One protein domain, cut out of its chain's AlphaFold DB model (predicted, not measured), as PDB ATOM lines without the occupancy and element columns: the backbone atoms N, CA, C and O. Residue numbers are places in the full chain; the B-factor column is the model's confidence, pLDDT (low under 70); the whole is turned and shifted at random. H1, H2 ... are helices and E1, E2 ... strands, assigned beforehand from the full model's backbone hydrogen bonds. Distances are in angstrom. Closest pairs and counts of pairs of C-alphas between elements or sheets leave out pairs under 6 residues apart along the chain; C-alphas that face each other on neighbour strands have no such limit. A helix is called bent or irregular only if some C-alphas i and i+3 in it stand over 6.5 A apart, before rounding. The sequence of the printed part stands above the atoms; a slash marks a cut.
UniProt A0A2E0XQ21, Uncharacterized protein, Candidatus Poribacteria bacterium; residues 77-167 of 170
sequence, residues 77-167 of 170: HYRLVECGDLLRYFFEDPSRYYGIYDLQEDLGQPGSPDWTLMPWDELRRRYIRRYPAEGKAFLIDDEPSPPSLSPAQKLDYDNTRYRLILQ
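This is residues 77 to 167 of the 170 residues of an uncharacterized protein of Candidatus Poribacteria bacterium (UniProt A0A2E0XQ21). A flat model with a small three-stranded sheet, E2, E1 and E3, at one side and a cluster of helices beside it. H1 and H2 pack together at a steep tilt next to the sheet, H3 packs on them away from it, and H4 lies at one end of the cluster, just before E3. The 91 printed residues hold four named helices and three named strands in the order H1 E1 E2 H2 H3 H4 E3, with an antiparallel sheet in the order E2 E1 E3. The class is mixed, helices and strands; the whole is compact, with a radius of gyration of the C-alphas of 13.2 A and spans of 35 by 34 by 17 A.

Find C-alpha 80 at (314.263, 248.162, 269.293); from there H1 runs 18.6 A to residue 92. It is irregular, but only just: C-alphas 82 and 85 are 6.51 A apart. Next come E1, residues 101 to 106, 15.9 A long, and E2, residues 115 to 117. Look for H2 from C-alpha 120 at (318.523, 240.323, 260.816) to residue 130, 15.4 A, then H3, residues 134 to 138. H4, residues 151 to 159, spans 12.4 A, and E3, residues 161 to 166, runs 16.7 A to C-alpha 166 at (305.057, 238.941, 254.403).

Start at Leu 80: its C-alpha and that of Tyr 127 are the closest of H1 and H2, 6.3 A apart; these helices touch at a steep tilt of 47 degrees, opposite ways. H3 touches H2, closest at the C-alphas of Ile 128 and Gly 135, 4.0 A, and touches H1 with residues 84 to 88 of H1 alone, closest at Gly 84 and Glu 134, 7.9 A. H4 only just touches H2, with 3 pairs of C-alphas within 8 A, the closest those of Arg 130 and Lys 154, 6.7 A. H1 only grazes the sheet with residues 80 to 86, and H2 with residues 120 to 123; H3 and H4 are not on it. In the sheet, E1 and E3 are antiparallel, with N 104 and O 163 at 2.9 A; the hairpin E1 and E2 has N 116 and O 105 at 2.8 A. Every O i to N i+4 pair is within hydrogen-bond range in H2 and H4, but 6 of 9 in H1 and 0 of 1 in H3, where 2 of 2 O i to N i+3 pairs are.

Look at Gly 111 and Asp 142, whose C-alphas are the two farthest apart, 40.3 A. The printed part has no cut; the link from H3 to H4, residues 139 to 150, is long. The mean pLDDT of the printed part is 86.9, with residues 110 and 142 under 70.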
ATOM      1  N   HIS A  77     304.265 247.668 264.268       84.00
ATOM      2  CA  HIS A  77     305.691 247.992 264.233       84.00
ATOM      3  C   HIS A  77     306.317 247.742 265.605       84.00
ATOM      4  O   HIS A  77     305.682 248.005 266.624       84.00
ATOM      5  N   TYR A  78     307.565 247.288 265.612       84.44
ATOM      6  CA  TYR A  78     308.377 247.093 266.806       84.44
ATOM      7  C   TYR A  78     309.274 248.305 267.035       84.44
ATOM      8  O   TYR A  78     309.786 248.913 266.093       84.44
ATOM      9  N   ARG A  79     309.522 248.619 268.299       88.69
ATOM     10  CA  ARG A  79     310.697 249.380 268.734       88.69
ATOM     11  C   ARG A  79     311.868 248.443 268.964       88.69
ATOM     12  O   ARG A  79     311.667 247.260 269.223       88.69
ATOM     13  N   LEU A  80     313.085 248.987 269.018       90.69
ATOM     14  CA  LEU A  80     314.263 248.162 269.293       90.69
ATOM     15  C   LEU A  80     314.136 247.374 270.612       90.69
ATOM     16  O   LEU A  80     314.519 246.212 270.654       90.69
ATOM     17  N   VAL A  81     313.538 247.955 271.661       88.62
ATOM     18  CA  VAL A  81     313.296 247.262 272.948       88.62
ATOM     19  C   VAL A  81     312.379 246.036 272.815       88.62
ATOM     20  O   VAL A  81     312.503 245.086 273.577       88.62
ATOM     21  N   GLU A  82     311.472 246.039 271.840       85.75
ATOM     22  CA  GLU A  82     310.518 244.951 271.587       85.75
ATOM     23  C   GLU A  82     311.119 243.876 270.668       85.75
ATOM     24  O   GLU A  82     310.638 242.744 270.631       85.75
ATOM     25  N   CYS A  83     312.206 244.201 269.962       88.69
ATOM     26  CA  CYS A  83     312.885 243.280 269.060       88.69
ATOM     27  C   CYS A  83     313.630 242.147 269.786       88.69
ATOM     28  O   CYS A  83     314.042 241.204 269.125       88.69
ATOM     29  N   GLY A  84     313.783 242.183 271.114       88.38
ATOM     30  CA  GLY A  84     314.434 241.102 271.868       88.38
ATOM     31  C   GLY A  84     313.714 239.756 271.725       88.38
ATOM     32  O   GLY A  84     314.338 238.752 271.386       88.38
ATOM     33  N   ASP A  85     312.388 239.738 271.904       84.00
ATOM     34  CA  ASP A  85     311.585 238.525 271.697       84.00
ATOM     35  C   ASP A  85     311.628 238.094 270.222       84.00
ATOM     36  O   ASP A  85     311.751 236.907 269.927       84.00
ATOM     37  N   LEU A  86     311.586 239.060 269.298       86.75
ATOM     38  CA  LEU A  86     311.656 238.797 267.864       86.75
ATOM     39  C   LEU A  86     312.982 238.127 267.466       86.75
ATOM     40  O   LEU A  86     312.971 237.112 266.774       86.75
ATOM     41  N   LEU A  87     314.112 238.663 267.936       90.69
ATOM     42  CA  LEU A  87     315.441 238.096 267.713       90.69
ATOM     43  C   LEU A  87     315.538 236.692 268.310       90.69
ATOM     44  O   LEU A  87     316.053 235.794 267.653       90.69
ATOM     45  N   ARG A  88     314.996 236.468 269.512       89.00
ATOM     46  CA  ARG A  88     314.983 235.140 270.137       89.00
ATOM     47  C   ARG A  88     314.300 234.101 269.258       89.00
ATOM     48  O   ARG A  88     314.905 233.073 268.984       89.00
ATOM     49  N   TYR A  89     313.091 234.376 268.777       84.06
ATOM     50  CA  TYR A  89     312.398 233.423 267.908       84.06
ATOM     51  C   TYR A  89     313.076 233.258 266.551       84.06
ATOM     52  O   TYR A  89     313.072 232.158 266.004       84.06
ATOM     53  N   PHE A  90     313.643 234.335 266.003       87.44
ATOM     54  CA  PHE A  90     314.402 234.259 264.762       87.44
ATOM     55  C   PHE A  90     315.617 233.339 264.904       87.44
ATOM     56  O   PHE A  90     315.808 232.474 264.061       87.44
ATOM     57  N   PHE A  91     316.413 233.480 265.967       87.06
ATOM     58  CA  PHE A  91     317.605 232.650 266.172       87.06
ATOM     59  C   PHE A  91     317.294 231.232 266.670       87.06
ATOM     60  O   PHE A  91     318.123 230.345 266.491       87.06
ATOM     61  N   GLU A  92     316.117 230.996 267.254       87.81
ATOM     62  CA  GLU A  92     315.644 229.652 267.609       87.81
ATOM     63  C   GLU A  92     315.280 228.821 266.368       87.81
ATOM     64  O   GLU A  92     315.677 227.663 266.261       87.81
ATOM     65  N   ASP A  93     314.553 229.411 265.413       85.81
ATOM     66  CA  ASP A  93     314.176 228.748 264.160       85.81
ATOM     67  C   ASP A  93     314.114 229.753 262.990       85.81
ATOM     68  O   ASP A  93     313.031 230.232 262.618       85.81
ATOM     69  N   PRO A  94     315.265 230.062 262.357       86.12
ATOM     70  CA  PRO A  94     315.328 231.039 261.269       86.12
ATOM     71  C   PRO A  94     314.477 230.654 260.053       86.12
ATOM     72  O   PRO A  94     314.080 231.522 259.270       86.12
ATOM     73  N   SER A  95     314.168 229.361 259.884       85.94
ATOM     74  CA  SER A  95     313.403 228.844 258.741       85.94
ATOM     75  C   SER A  95     311.958 229.350 258.709       85.94
ATOM     76  O   SER A  95     311.355 229.439 257.641       85.94
ATOM     77  N   ARG A  96     311.415 229.764 259.862       80.62
ATOM     78  CA  ARG A  96     310.082 230.383 259.971       80.62
ATOM     79  C   ARG A  96     310.038 231.828 259.484       80.62
ATOM     80  O   ARG A  96     308.952 232.395 259.366       80.62
ATOM     81  N   TYR A  97     311.201 232.422 259.230       83.06
ATOM     82  CA  TYR A  97     311.340 233.826 258.862       83.06
ATOM     83  C   TYR A  97     311.930 233.997 257.469       83.06
ATOM     84  O   TYR A  97     311.375 234.740 256.657       83.06
ATOM     85  N   TYR A  98     313.020 233.290 257.168       81.69
ATOM     86  CA  TYR A  98     313.667 233.363 255.863       81.69
ATOM     87  C   TYR A  98     312.726 232.923 254.739       81.69
ATOM     88  O   TYR A  98     312.141 231.846 254.779       81.69
ATOM     89  N   GLY A  99     312.585 233.771 253.718       78.69
ATOM     90  CA  GLY A  99     311.711 233.500 252.572       78.69
ATOM     91  C   GLY A  99     310.212 233.666 252.855       78.69
ATOM     92  O   GLY A  99     309.399 233.448 251.958       78.69
ATOM     93  N   ILE A 100     309.835 234.034 254.086       79.19
ATOM     94  CA  ILE A 100     308.442 234.267 254.495       79.19
ATOM     95  C   ILE A 100     308.239 235.729 254.883       79.19
ATOM     96  O   ILE A 100     307.232 236.320 254.500       79.19
ATOM     97  N   TYR A 101     309.191 236.324 255.605       84.31
ATOM     98  CA  TYR A 101     309.109 237.701 256.077       84.31
ATOM     99  C   TYR A 101     310.336 238.520 255.681       84.31
ATOM    100  O   TYR A 101     311.475 238.087 255.854       84.31
ATOM    101  N   ASP A 102     310.083 239.744 255.231       88.06
ATOM    102  CA  ASP A 102     311.068 240.806 255.099       88.06
ATOM    103  C   ASP A 102     311.086 241.652 256.371       88.06
ATOM    104  O   ASP A 102     310.075 242.255 256.751       88.06
ATOM    105  N   LEU A 103     312.254 241.719 257.013       91.25
ATOM    106  CA  LEU A 103     312.516 242.678 258.075       91.25
ATOM    107  C   LEU A 103     312.807 244.043 257.452       91.25
ATOM    108  O   LEU A 103     313.654 244.174 256.567       91.25
ATOM    109  N   GLN A 104     312.095 245.063 257.918       92.69
ATOM    110  CA  GLN A 104     312.266 246.437 257.468       92.69
ATOM    111  C   GLN A 104     312.443 247.379 258.648       92.69
ATOM    112  O   GLN A 104     311.807 247.204 259.689       92.69
ATOM    113  N   GLU A 105     313.260 248.404 258.448       94.31
ATOM    114  CA  GLU A 105     313.382 249.552 259.334       94.31
ATOM    115  C   GLU A 105     312.835 250.816 258.673       94.31
ATOM    116  O   GLU A 105     312.812 250.933 257.450       94.31
ATOM    117  N   ASP A 106     312.356 251.743 259.490       92.38
ATOM    118  CA  ASP A 106     311.917 253.061 259.056       92.38
ATOM    119  C   ASP A 106     313.059 254.063 259.178       92.38
ATOM    120  O   ASP A 106     313.448 254.432 260.288       92.38
ATOM    121  N   LEU A 107     313.561 254.516 258.035       88.81
ATOM    122  CA  LEU A 107     314.561 255.581 257.935       88.81
ATOM    123  C   LEU A 107     313.921 256.953 257.671       88.81
ATOM    124  O   LEU A 107     314.615 257.948 257.458       88.81
ATOM    125  N   GLY A 108     312.588 257.002 257.650       83.94
ATOM    126  CA  GLY A 108     311.819 258.169 257.269       83.94
ATOM    127  C   GLY A 108     311.666 259.193 258.388       83.94
ATOM    128  O   GLY A 108     312.037 258.993 259.545       83.94
ATOM    129  N   GLN A 109     311.052 260.320 258.036       78.06
ATOM    130  CA  GLN A 109     310.662 261.329 259.014       78.06
ATOM    131  C   GLN A 109     309.300 260.991 259.635       78.06
ATOM    132  O   GLN A 109     308.485 260.291 259.021       78.06
ATOM    133  N   PRO A 110     308.985 261.524 260.829       69.56
ATOM    134  CA  PRO A 110     307.647 261.414 261.398       69.56
ATOM    135  C   PRO A 110     306.567 261.830 260.384       69.56
ATOM    136  O   PRO A 110     306.542 262.961 259.911       69.56
ATOM    137  N   GLY A 111     305.677 260.896 260.032       74.75
ATOM    138  CA  GLY A 111     304.604 261.115 259.048       74.75
ATOM    139  C   GLY A 111     304.957 260.784 257.591       74.75
ATOM    140  O   GLY A 111     304.048 260.702 256.771       74.75
ATOM    141  N   SER A 112     306.226 260.514 257.279       83.44
ATOM    142  CA  SER A 112     306.700 260.090 255.956       83.44
ATOM    143  C   SER A 112     307.639 258.890 256.106       83.44
ATOM    144  O   SER A 112     308.858 259.075 256.088       83.44
ATOM    145  N   PRO A 113     307.093 257.676 256.312       86.31
ATOM    146  CA  PRO A 113     307.914 256.500 256.552       86.31
ATOM    147  C   PRO A 113     308.721 256.115 255.310       86.31
ATOM    148  O   PRO A 113     308.192 256.129 254.197       86.31
ATOM    149  N   ASP A 114     309.966 255.710 255.531       92.00
ATOM    150  CA  ASP A 114     310.875 255.194 254.507       92.00
ATOM    151  C   ASP A 114     311.300 253.778 254.892       92.00
ATOM    152  O   ASP A 114     312.252 253.558 255.643       92.00
ATOM    153  N   TRP A 115     310.510 252.807 254.435       91.88
ATOM    154  CA  TRP A 115     310.686 251.409 254.799       91.88
ATOM    155  C   TRP A 115     311.797 250.770 253.979       91.88
ATOM    156  O   TRP A 115     311.607 250.422 252.813       91.88
ATOM    157  N   THR A 116     312.930 250.553 254.632       94.00
ATOM    158  CA  THR A 116     314.127 249.968 254.035       94.00
ATOM    159  C   THR A 116     314.343 248.554 254.559       94.00
ATOM    160  O   THR A 116     314.144 248.287 255.742       94.00
ATOM    161  N   LEU A 117     314.737 247.629 253.678       93.62
ATOM    162  CA  LEU A 117     315.086 246.263 254.075       93.62
ATOM    163  C   LEU A 117     316.278 246.274 255.032       93.62
ATOM    164  O   LEU A 117     317.306 246.889 254.752       93.62
ATOM    165  N   MET A 118     316.144 245.544 256.132       93.44
ATOM    166  CA  MET A 118     317.156 245.458 257.172       93.44
ATOM    167  C   MET A 118     317.589 244.000 257.360       93.44
ATOM    168  O   MET A 118     316.742 243.131 257.576       93.44
ATOM    169  N   PRO A 119     318.898 243.702 257.329       92.75
ATOM    170  CA  PRO A 119     319.395 242.383 257.696       92.75
ATOM    171  C   PRO A 119     319.113 242.060 259.168       92.75
ATOM    172  O   PRO A 119     319.306 242.898 260.050       92.75
ATOM    173  N   TRP A 120     318.747 240.810 259.451       91.25
ATOM    174  CA  TRP A 120     318.523 240.323 260.816       91.25
ATOM    175  C   TRP A 120     319.740 240.505 261.730       91.25
ATOM    176  O   TRP A 120     319.600 240.925 262.879       91.25
ATOM    177  N   ASP A 121     320.946 240.282 261.204       91.50
ATOM    178  CA  ASP A 121     322.191 240.516 261.940       91.50
ATOM    179  C   ASP A 121     322.432 241.989 262.270       91.50
ATOM    180  O   ASP A 121     323.036 242.311 263.293       91.50
ATOM    181  N   GLU A 122     321.944 242.910 261.439       93.62
ATOM    182  CA  GLU A 122     322.033 244.333 261.751       93.62
ATOM    183  C   GLU A 122     321.124 244.669 262.933       93.62
ATOM    184  O   GLU A 122     321.563 245.327 263.878       93.62
ATOM    185  N   LEU A 123     319.899 244.132 262.951       93.75
ATOM    186  CA  LEU A 123     318.982 244.306 264.078       93.75
ATOM    187  C   LEU A 123     319.568 243.722 265.368       93.75
ATOM    188  O   LEU A 123     319.547 244.386 266.407       93.75
ATOM    189  N   ARG A 124     320.164 242.523 265.290       93.38
ATOM    190  CA  ARG A 124     320.896 241.882 266.392       93.38
ATOM    191  C   ARG A 124     321.978 242.804 266.947       93.38
ATOM    192  O   ARG A 124     321.981 243.106 268.140       93.38
ATOM    193  N   ARG A 125     322.876 243.301 266.093       92.06
ATOM    194  CA  ARG A 125     323.993 244.161 266.518       92.06
ATOM    195  C   ARG A 125     323.512 245.468 267.141       92.06
ATOM    196  O   ARG A 125     324.066 245.892 268.158       92.06
ATOM    197  N   ARG A 126     322.471 246.098 266.585       92.88
ATOM    198  CA  ARG A 126     321.873 247.309 267.173       92.88
ATOM    199  C   ARG A 126     321.257 247.022 268.539       92.88
ATOM    200  O   ARG A 126     321.508 247.784 269.474       92.88
ATOM    201  N   TYR A 127     320.540 245.906 268.678       92.94
ATOM    202  CA  TYR A 127     319.947 245.480 269.945       92.94
ATOM    203  C   TYR A 127     321.013 245.267 271.025       92.94
ATOM    204  O   TYR A 127     320.935 245.884 272.084       92.94
ATOM    205  N   ILE A 128     322.060 244.487 270.732       92.56
ATOM    206  CA  ILE A 128     323.170 244.223 271.666       92.56
ATOM    207  C   ILE A 128     323.844 245.526 272.093       92.56
ATOM    208  O   ILE A 128     324.129 245.742 273.270       92.56
ATOM    209  N   ARG A 129     324.070 246.432 271.139       91.94
ATOM    210  CA  ARG A 129     324.716 247.717 271.405       91.94
ATOM    211  C   ARG A 129     323.856 248.639 272.277       91.94
ATOM    212  O   ARG A 129     324.398 249.411 273.069       91.94
ATOM    213  N   ARG A 130     322.526 248.575 272.151       92.88
ATOM    214  CA  ARG A 130     321.589 249.380 272.950       92.88
ATOM    215  C   ARG A 130     321.310 248.803 274.332       92.88
ATOM    216  O   ARG A 130     321.154 249.581 275.280       92.88
ATOM    217  N   TYR A 131     321.226 247.481 274.410       91.00
ATOM    218  CA  TYR A 131     320.812 246.690 275.564       91.00
ATOM    219  C   TYR A 131     321.880 245.623 275.845       91.00
ATOM    220  O   TYR A 131     321.665 244.442 275.588       91.00
ATOM    221  N   PRO A 132     323.077 246.007 276.322       88.19
ATOM    222  CA  PRO A 132     324.209 245.088 276.440       88.19
ATOM    223  C   PRO A 132     324.037 244.019 277.523       88.19
ATOM    224  O   PRO A 132     324.785 243.049 277.522       88.19
ATOM    225  N   ALA A 133     323.098 244.172 278.462       87.56
ATOM    226  CA  ALA A 133     322.820 243.145 279.465       87.56
ATOM    227  C   ALA A 133     321.962 242.021 278.866       87.56
ATOM    228  O   ALA A 133     322.330 240.851 278.944       87.56
ATOM    229  N   GLU A 134     320.864 242.393 278.210       87.75
ATOM    230  CA  GLU A 134     319.929 241.503 277.518       87.75
ATOM    231  C   GLU A 134     320.547 240.921 276.239       87.75
ATOM    232  O   GLU A 134     320.334 239.764 275.890       87.75
ATOM    233  N   GLY A 135     321.366 241.724 275.561       85.25
ATOM    234  CA  GLY A 135     322.041 241.407 274.311       85.25
ATOM    235  C   GLY A 135     323.051 240.267 274.402       85.25
ATOM    236  O   GLY A 135     323.367 239.664 273.382       85.25
ATOM    237  N   LYS A 136     323.532 239.922 275.604       85.75
ATOM    238  CA  LYS A 136     324.496 238.823 275.790       85.75
ATOM    239  C   LYS A 136     323.991 237.492 275.247       85.75
ATOM    240  O   LYS A 136     324.793 236.709 274.758       85.75
ATOM    241  N   ALA A 137     322.678 237.264 275.293       87.00
ATOM    242  CA  ALA A 137     322.054 236.056 274.759       87.00
ATOM    243  C   ALA A 137     322.152 235.937 273.225       87.00
ATOM    244  O   ALA A 137     321.914 234.865 272.685       87.00
ATOM    245  N   PHE A 138     322.493 237.029 272.533       88.12
ATOM    246  CA  PHE A 138     322.573 237.105 271.074       88.12
ATOM    247  C   PHE A 138     324.002 237.338 270.561       88.12
ATOM    248  O   PHE A 138     324.195 237.604 269.373       88.12
ATOM    249  N   LEU A 139     325.011 237.296 271.433       86.56
ATOM    250  CA  LEU A 139     326.407 237.343 271.000       86.56
ATOM    251  C   LEU A 139     326.753 236.056 270.242       86.56
ATOM    252  O   LEU A 139     326.344 234.969 270.643       86.56
ATOM    253  N   ILE A 140     327.490 236.204 269.144       83.94
ATOM    254  CA  ILE A 140     328.000 235.088 268.345       83.94
ATOM    255  C   ILE A 140     329.518 235.075 268.528       83.94
ATOM    256  O   ILE A 140     330.171 236.073 268.231       83.94
ATOM    257  N   ASP A 141     330.051 233.957 269.022       81.12
ATOM    258  CA  ASP A 141     331.487 233.690 269.179       81.12
ATOM    259  C   ASP A 141     332.275 234.839 269.857       81.12
ATOM    260  O   ASP A 141     331.826 235.419 270.850       81.12
ATOM    261  N   ASP A 142     333.454 235.164 269.313       69.50
ATOM    262  CA  ASP A 142     334.388 236.201 269.767       69.50
ATOM    263  C   ASP A 142     334.061 237.601 269.201       69.50
ATOM    264  O   ASP A 142     334.956 238.432 269.002       69.50
ATOM    265  N   GLU A 143     332.791 237.892 268.885       77.88
ATOM    266  CA  GLU A 143     332.422 239.206 268.349       77.88
ATOM    267  C   GLU A 143     332.802 240.313 269.356       77.88
ATOM    268  O   GLU A 143     332.392 240.273 270.524       77.88
ATOM    269  N   PRO A 144     333.599 241.319 268.940       71.19
ATOM    270  CA  PRO A 144     334.052 242.354 269.851       71.19
ATOM    271  C   PRO A 144     332.851 243.108 270.413       71.19
ATOM    272  O   PRO A 144     331.913 243.456 269.691       71.19
ATOM    273  N   SER A 145     332.907 243.400 271.716       70.00
ATOM    274  CA  SER A 145     331.868 244.193 272.371       70.00
ATOM    275  C   SER A 145     331.661 245.497 271.598       70.00
ATOM    276  O   SER A 145     332.631 246.225 271.355       70.00
ATOM    277  N   PRO A 146     330.423 245.801 271.179       75.12
ATOM    278  CA  PRO A 146     330.194 246.940 270.316       75.12
ATOM    279  C   PRO A 146     330.522 248.247 271.052       75.12
ATOM    280  O   PRO A 146     330.336 248.337 272.270       75.12
ATOM    281  N   PRO A 147     330.979 249.284 270.327       81.88
ATOM    282  CA  PRO A 147     331.307 250.568 270.932       81.88
ATOM    283  C   PRO A 147     330.080 251.176 271.612       81.88
ATOM    284  O   PRO A 147     328.937 250.974 271.184       81.88
ATOM    285  N   SER A 148     330.321 251.948 272.670       84.44
ATOM    286  CA  SER A 148     329.254 252.630 273.393       84.44
ATOM    287  C   SER A 148     328.529 253.627 272.485       84.44
ATOM    288  O   SER A 148     329.135 254.361 271.704       84.44
ATOM    289  N   LEU A 149     327.200 253.653 272.584       89.56
ATOM    290  CA  LEU A 149     326.383 254.604 271.835       89.56
ATOM    291  C   LEU A 149     326.484 256.001 272.438       89.56
ATOM    292  O   LEU A 149     326.320 256.178 273.653       89.56
ATOM    293  N   SER A 150     326.624 256.997 271.567       93.50
ATOM    294  CA  SER A 150     326.341 258.387 271.920       93.50
ATOM    295  C   SER A 150     324.865 258.563 272.325       93.50
ATOM    296  O   SER A 150     324.008 257.772 271.914       93.50
ATOM    297  N   PRO A 151     324.517 259.607 273.100       92.75
ATOM    298  CA  PRO A 151     323.124 259.889 273.453       92.75
ATOM    299  C   PRO A 151     322.204 260.037 272.234       92.75
ATOM    300  O   PRO A 151     321.087 259.529 272.253       92.75
ATOM    301  N   ALA A 152     322.692 260.669 271.161       91.12
ATOM    302  CA  ALA A 152     321.940 260.837 269.921       91.12
ATOM    303  C   ALA A 152     321.610 259.489 269.264       91.12
ATOM    304  O   ALA A 152     320.468 259.261 268.889       91.12
ATOM    305  N   GLN A 153     322.572 258.564 269.203       91.25
ATOM    306  CA  GLN A 153     322.334 257.229 268.644       91.25
ATOM    307  C   GLN A 153     321.402 256.383 269.517       91.25
ATOM    308  O   GLN A 153     320.615 255.603 268.996       91.25
ATOM    309  N   LYS A 154     321.466 256.524 270.849       91.00
ATOM    310  CA  LYS A 154     320.500 255.851 271.736       91.00
ATOM    311  C   LYS A 154     319.082 256.333 271.458       91.00
ATOM    312  O   LYS A 154     318.175 255.512 271.378       91.00
ATOM    313  N   LEU A 155     318.914 257.647 271.311       88.38
ATOM    314  CA  LEU A 155     317.626 258.254 271.002       88.38
ATOM    315  C   LEU A 155     317.124 257.839 269.616       88.38
ATOM    316  O   LEU A 155     315.940 257.560 269.472       88.38
ATOM    317  N   ASP A 156     318.012 257.783 268.625       89.19
ATOM    318  CA  ASP A 156     317.702 257.281 267.287       89.19
ATOM    319  C   ASP A 156     317.164 255.848 267.364       89.19
ATOM    320  O   ASP A 156     316.009 255.609 267.031       89.19
ATOM    321  N   TYR A 157     317.925 254.936 267.973       90.62
ATOM    322  CA  TYR A 157     317.535 253.534 268.149       90.62
ATOM    323  C   TYR A 157     316.214 253.343 268.906       90.62
ATOM    324  O   TYR A 157     315.439 252.442 268.580       90.62
ATOM    325  N   ASP A 158     315.955 254.165 269.925       86.44
ATOM    326  CA  ASP A 158     314.717 254.108 270.708       86.44
ATOM    327  C   ASP A 158     313.496 254.609 269.903       86.44
ATOM    328  O   ASP A 158     312.359 254.249 270.229       86.44
ATOM    329  N   ASN A 159     313.723 255.413 268.857       86.75
ATOM    330  CA  ASN A 159     312.690 255.984 267.990       86.75
ATOM    331  C   ASN A 159     312.556 255.284 266.629       86.75
ATOM    332  O   ASN A 159     311.523 255.450 265.975       86.75
ATOM    333  N   THR A 160     313.545 254.501 266.196       89.12
ATOM    334  CA  THR A 160     313.459 253.719 264.958       89.12
ATOM    335  C   THR A 160     312.315 252.708 265.044       89.12
ATOM    336  O   THR A 160     312.158 251.990 266.039       89.12
ATOM    337  N   ARG A 161     311.511 252.637 263.978       90.00
ATOM    338  CA  ARG A 161     310.459 251.627 263.812       90.00
ATOM    339  C   ARG A 161     310.982 250.455 263.008       90.00
ATOM    340  O   ARG A 161     311.593 250.652 261.967       90.00
ATOM    341  N   TYR A 162     310.633 249.252 263.433       90.62
ATOM    342  CA  TYR A 162     310.893 248.019 262.703       90.62
ATOM    343  C   TYR A 162     309.575 247.333 262.367       90.62
ATOM    344  O   TYR A 162     308.582 247.507 263.071       90.62
ATOM    345  N   ARG A 163     309.530 246.532 261.308       89.12
ATOM    346  CA  ARG A 163     308.366 245.693 260.994       89.12
ATOM    347  C   ARG A 163     308.762 244.438 260.243       89.12
ATOM    348  O   ARG A 163     309.777 244.420 259.553       89.12
ATOM    349  N   LEU A 164     307.898 243.436 260.334       87.44
ATOM    350  CA  LEU A 164     307.922 242.266 259.470       87.44
ATOM    351  C   LEU A 164     306.819 242.378 258.429       87.44
ATOM    352  O   LEU A 164     305.658 242.602 258.774       87.44
ATOM    353  N   ILE A 165     307.178 242.206 257.165       85.69
ATOM    354  CA  ILE A 165     306.235 242.174 256.050       85.69
ATOM    355  C   ILE A 165     306.285 240.796 255.412       85.69
ATOM    356  O   ILE A 165     307.364 240.282 255.151       85.69
ATOM    357  N   LEU A 166     305.125 240.194 255.150       81.12
ATOM    358  CA  LEU A 166     305.057 238.941 254.403       81.12
ATOM    359  C   LEU A 166     305.622 239.145 252.995       81.12
ATOM    360  O   LEU A 166     305.164 240.027 252.264       81.12
ATOM    361  N   GLN A 167     306.575 238.302 252.610       77.69
ATOM    362  CA  GLN A 167     307.061 238.268 251.241       77.69
ATOM    363  C   GLN A 167     305.913 237.855 250.307       77.69
ATOM    364  O   GLN A 167     305.144 236.938 250.627       77.69
TER     365      GLN A 167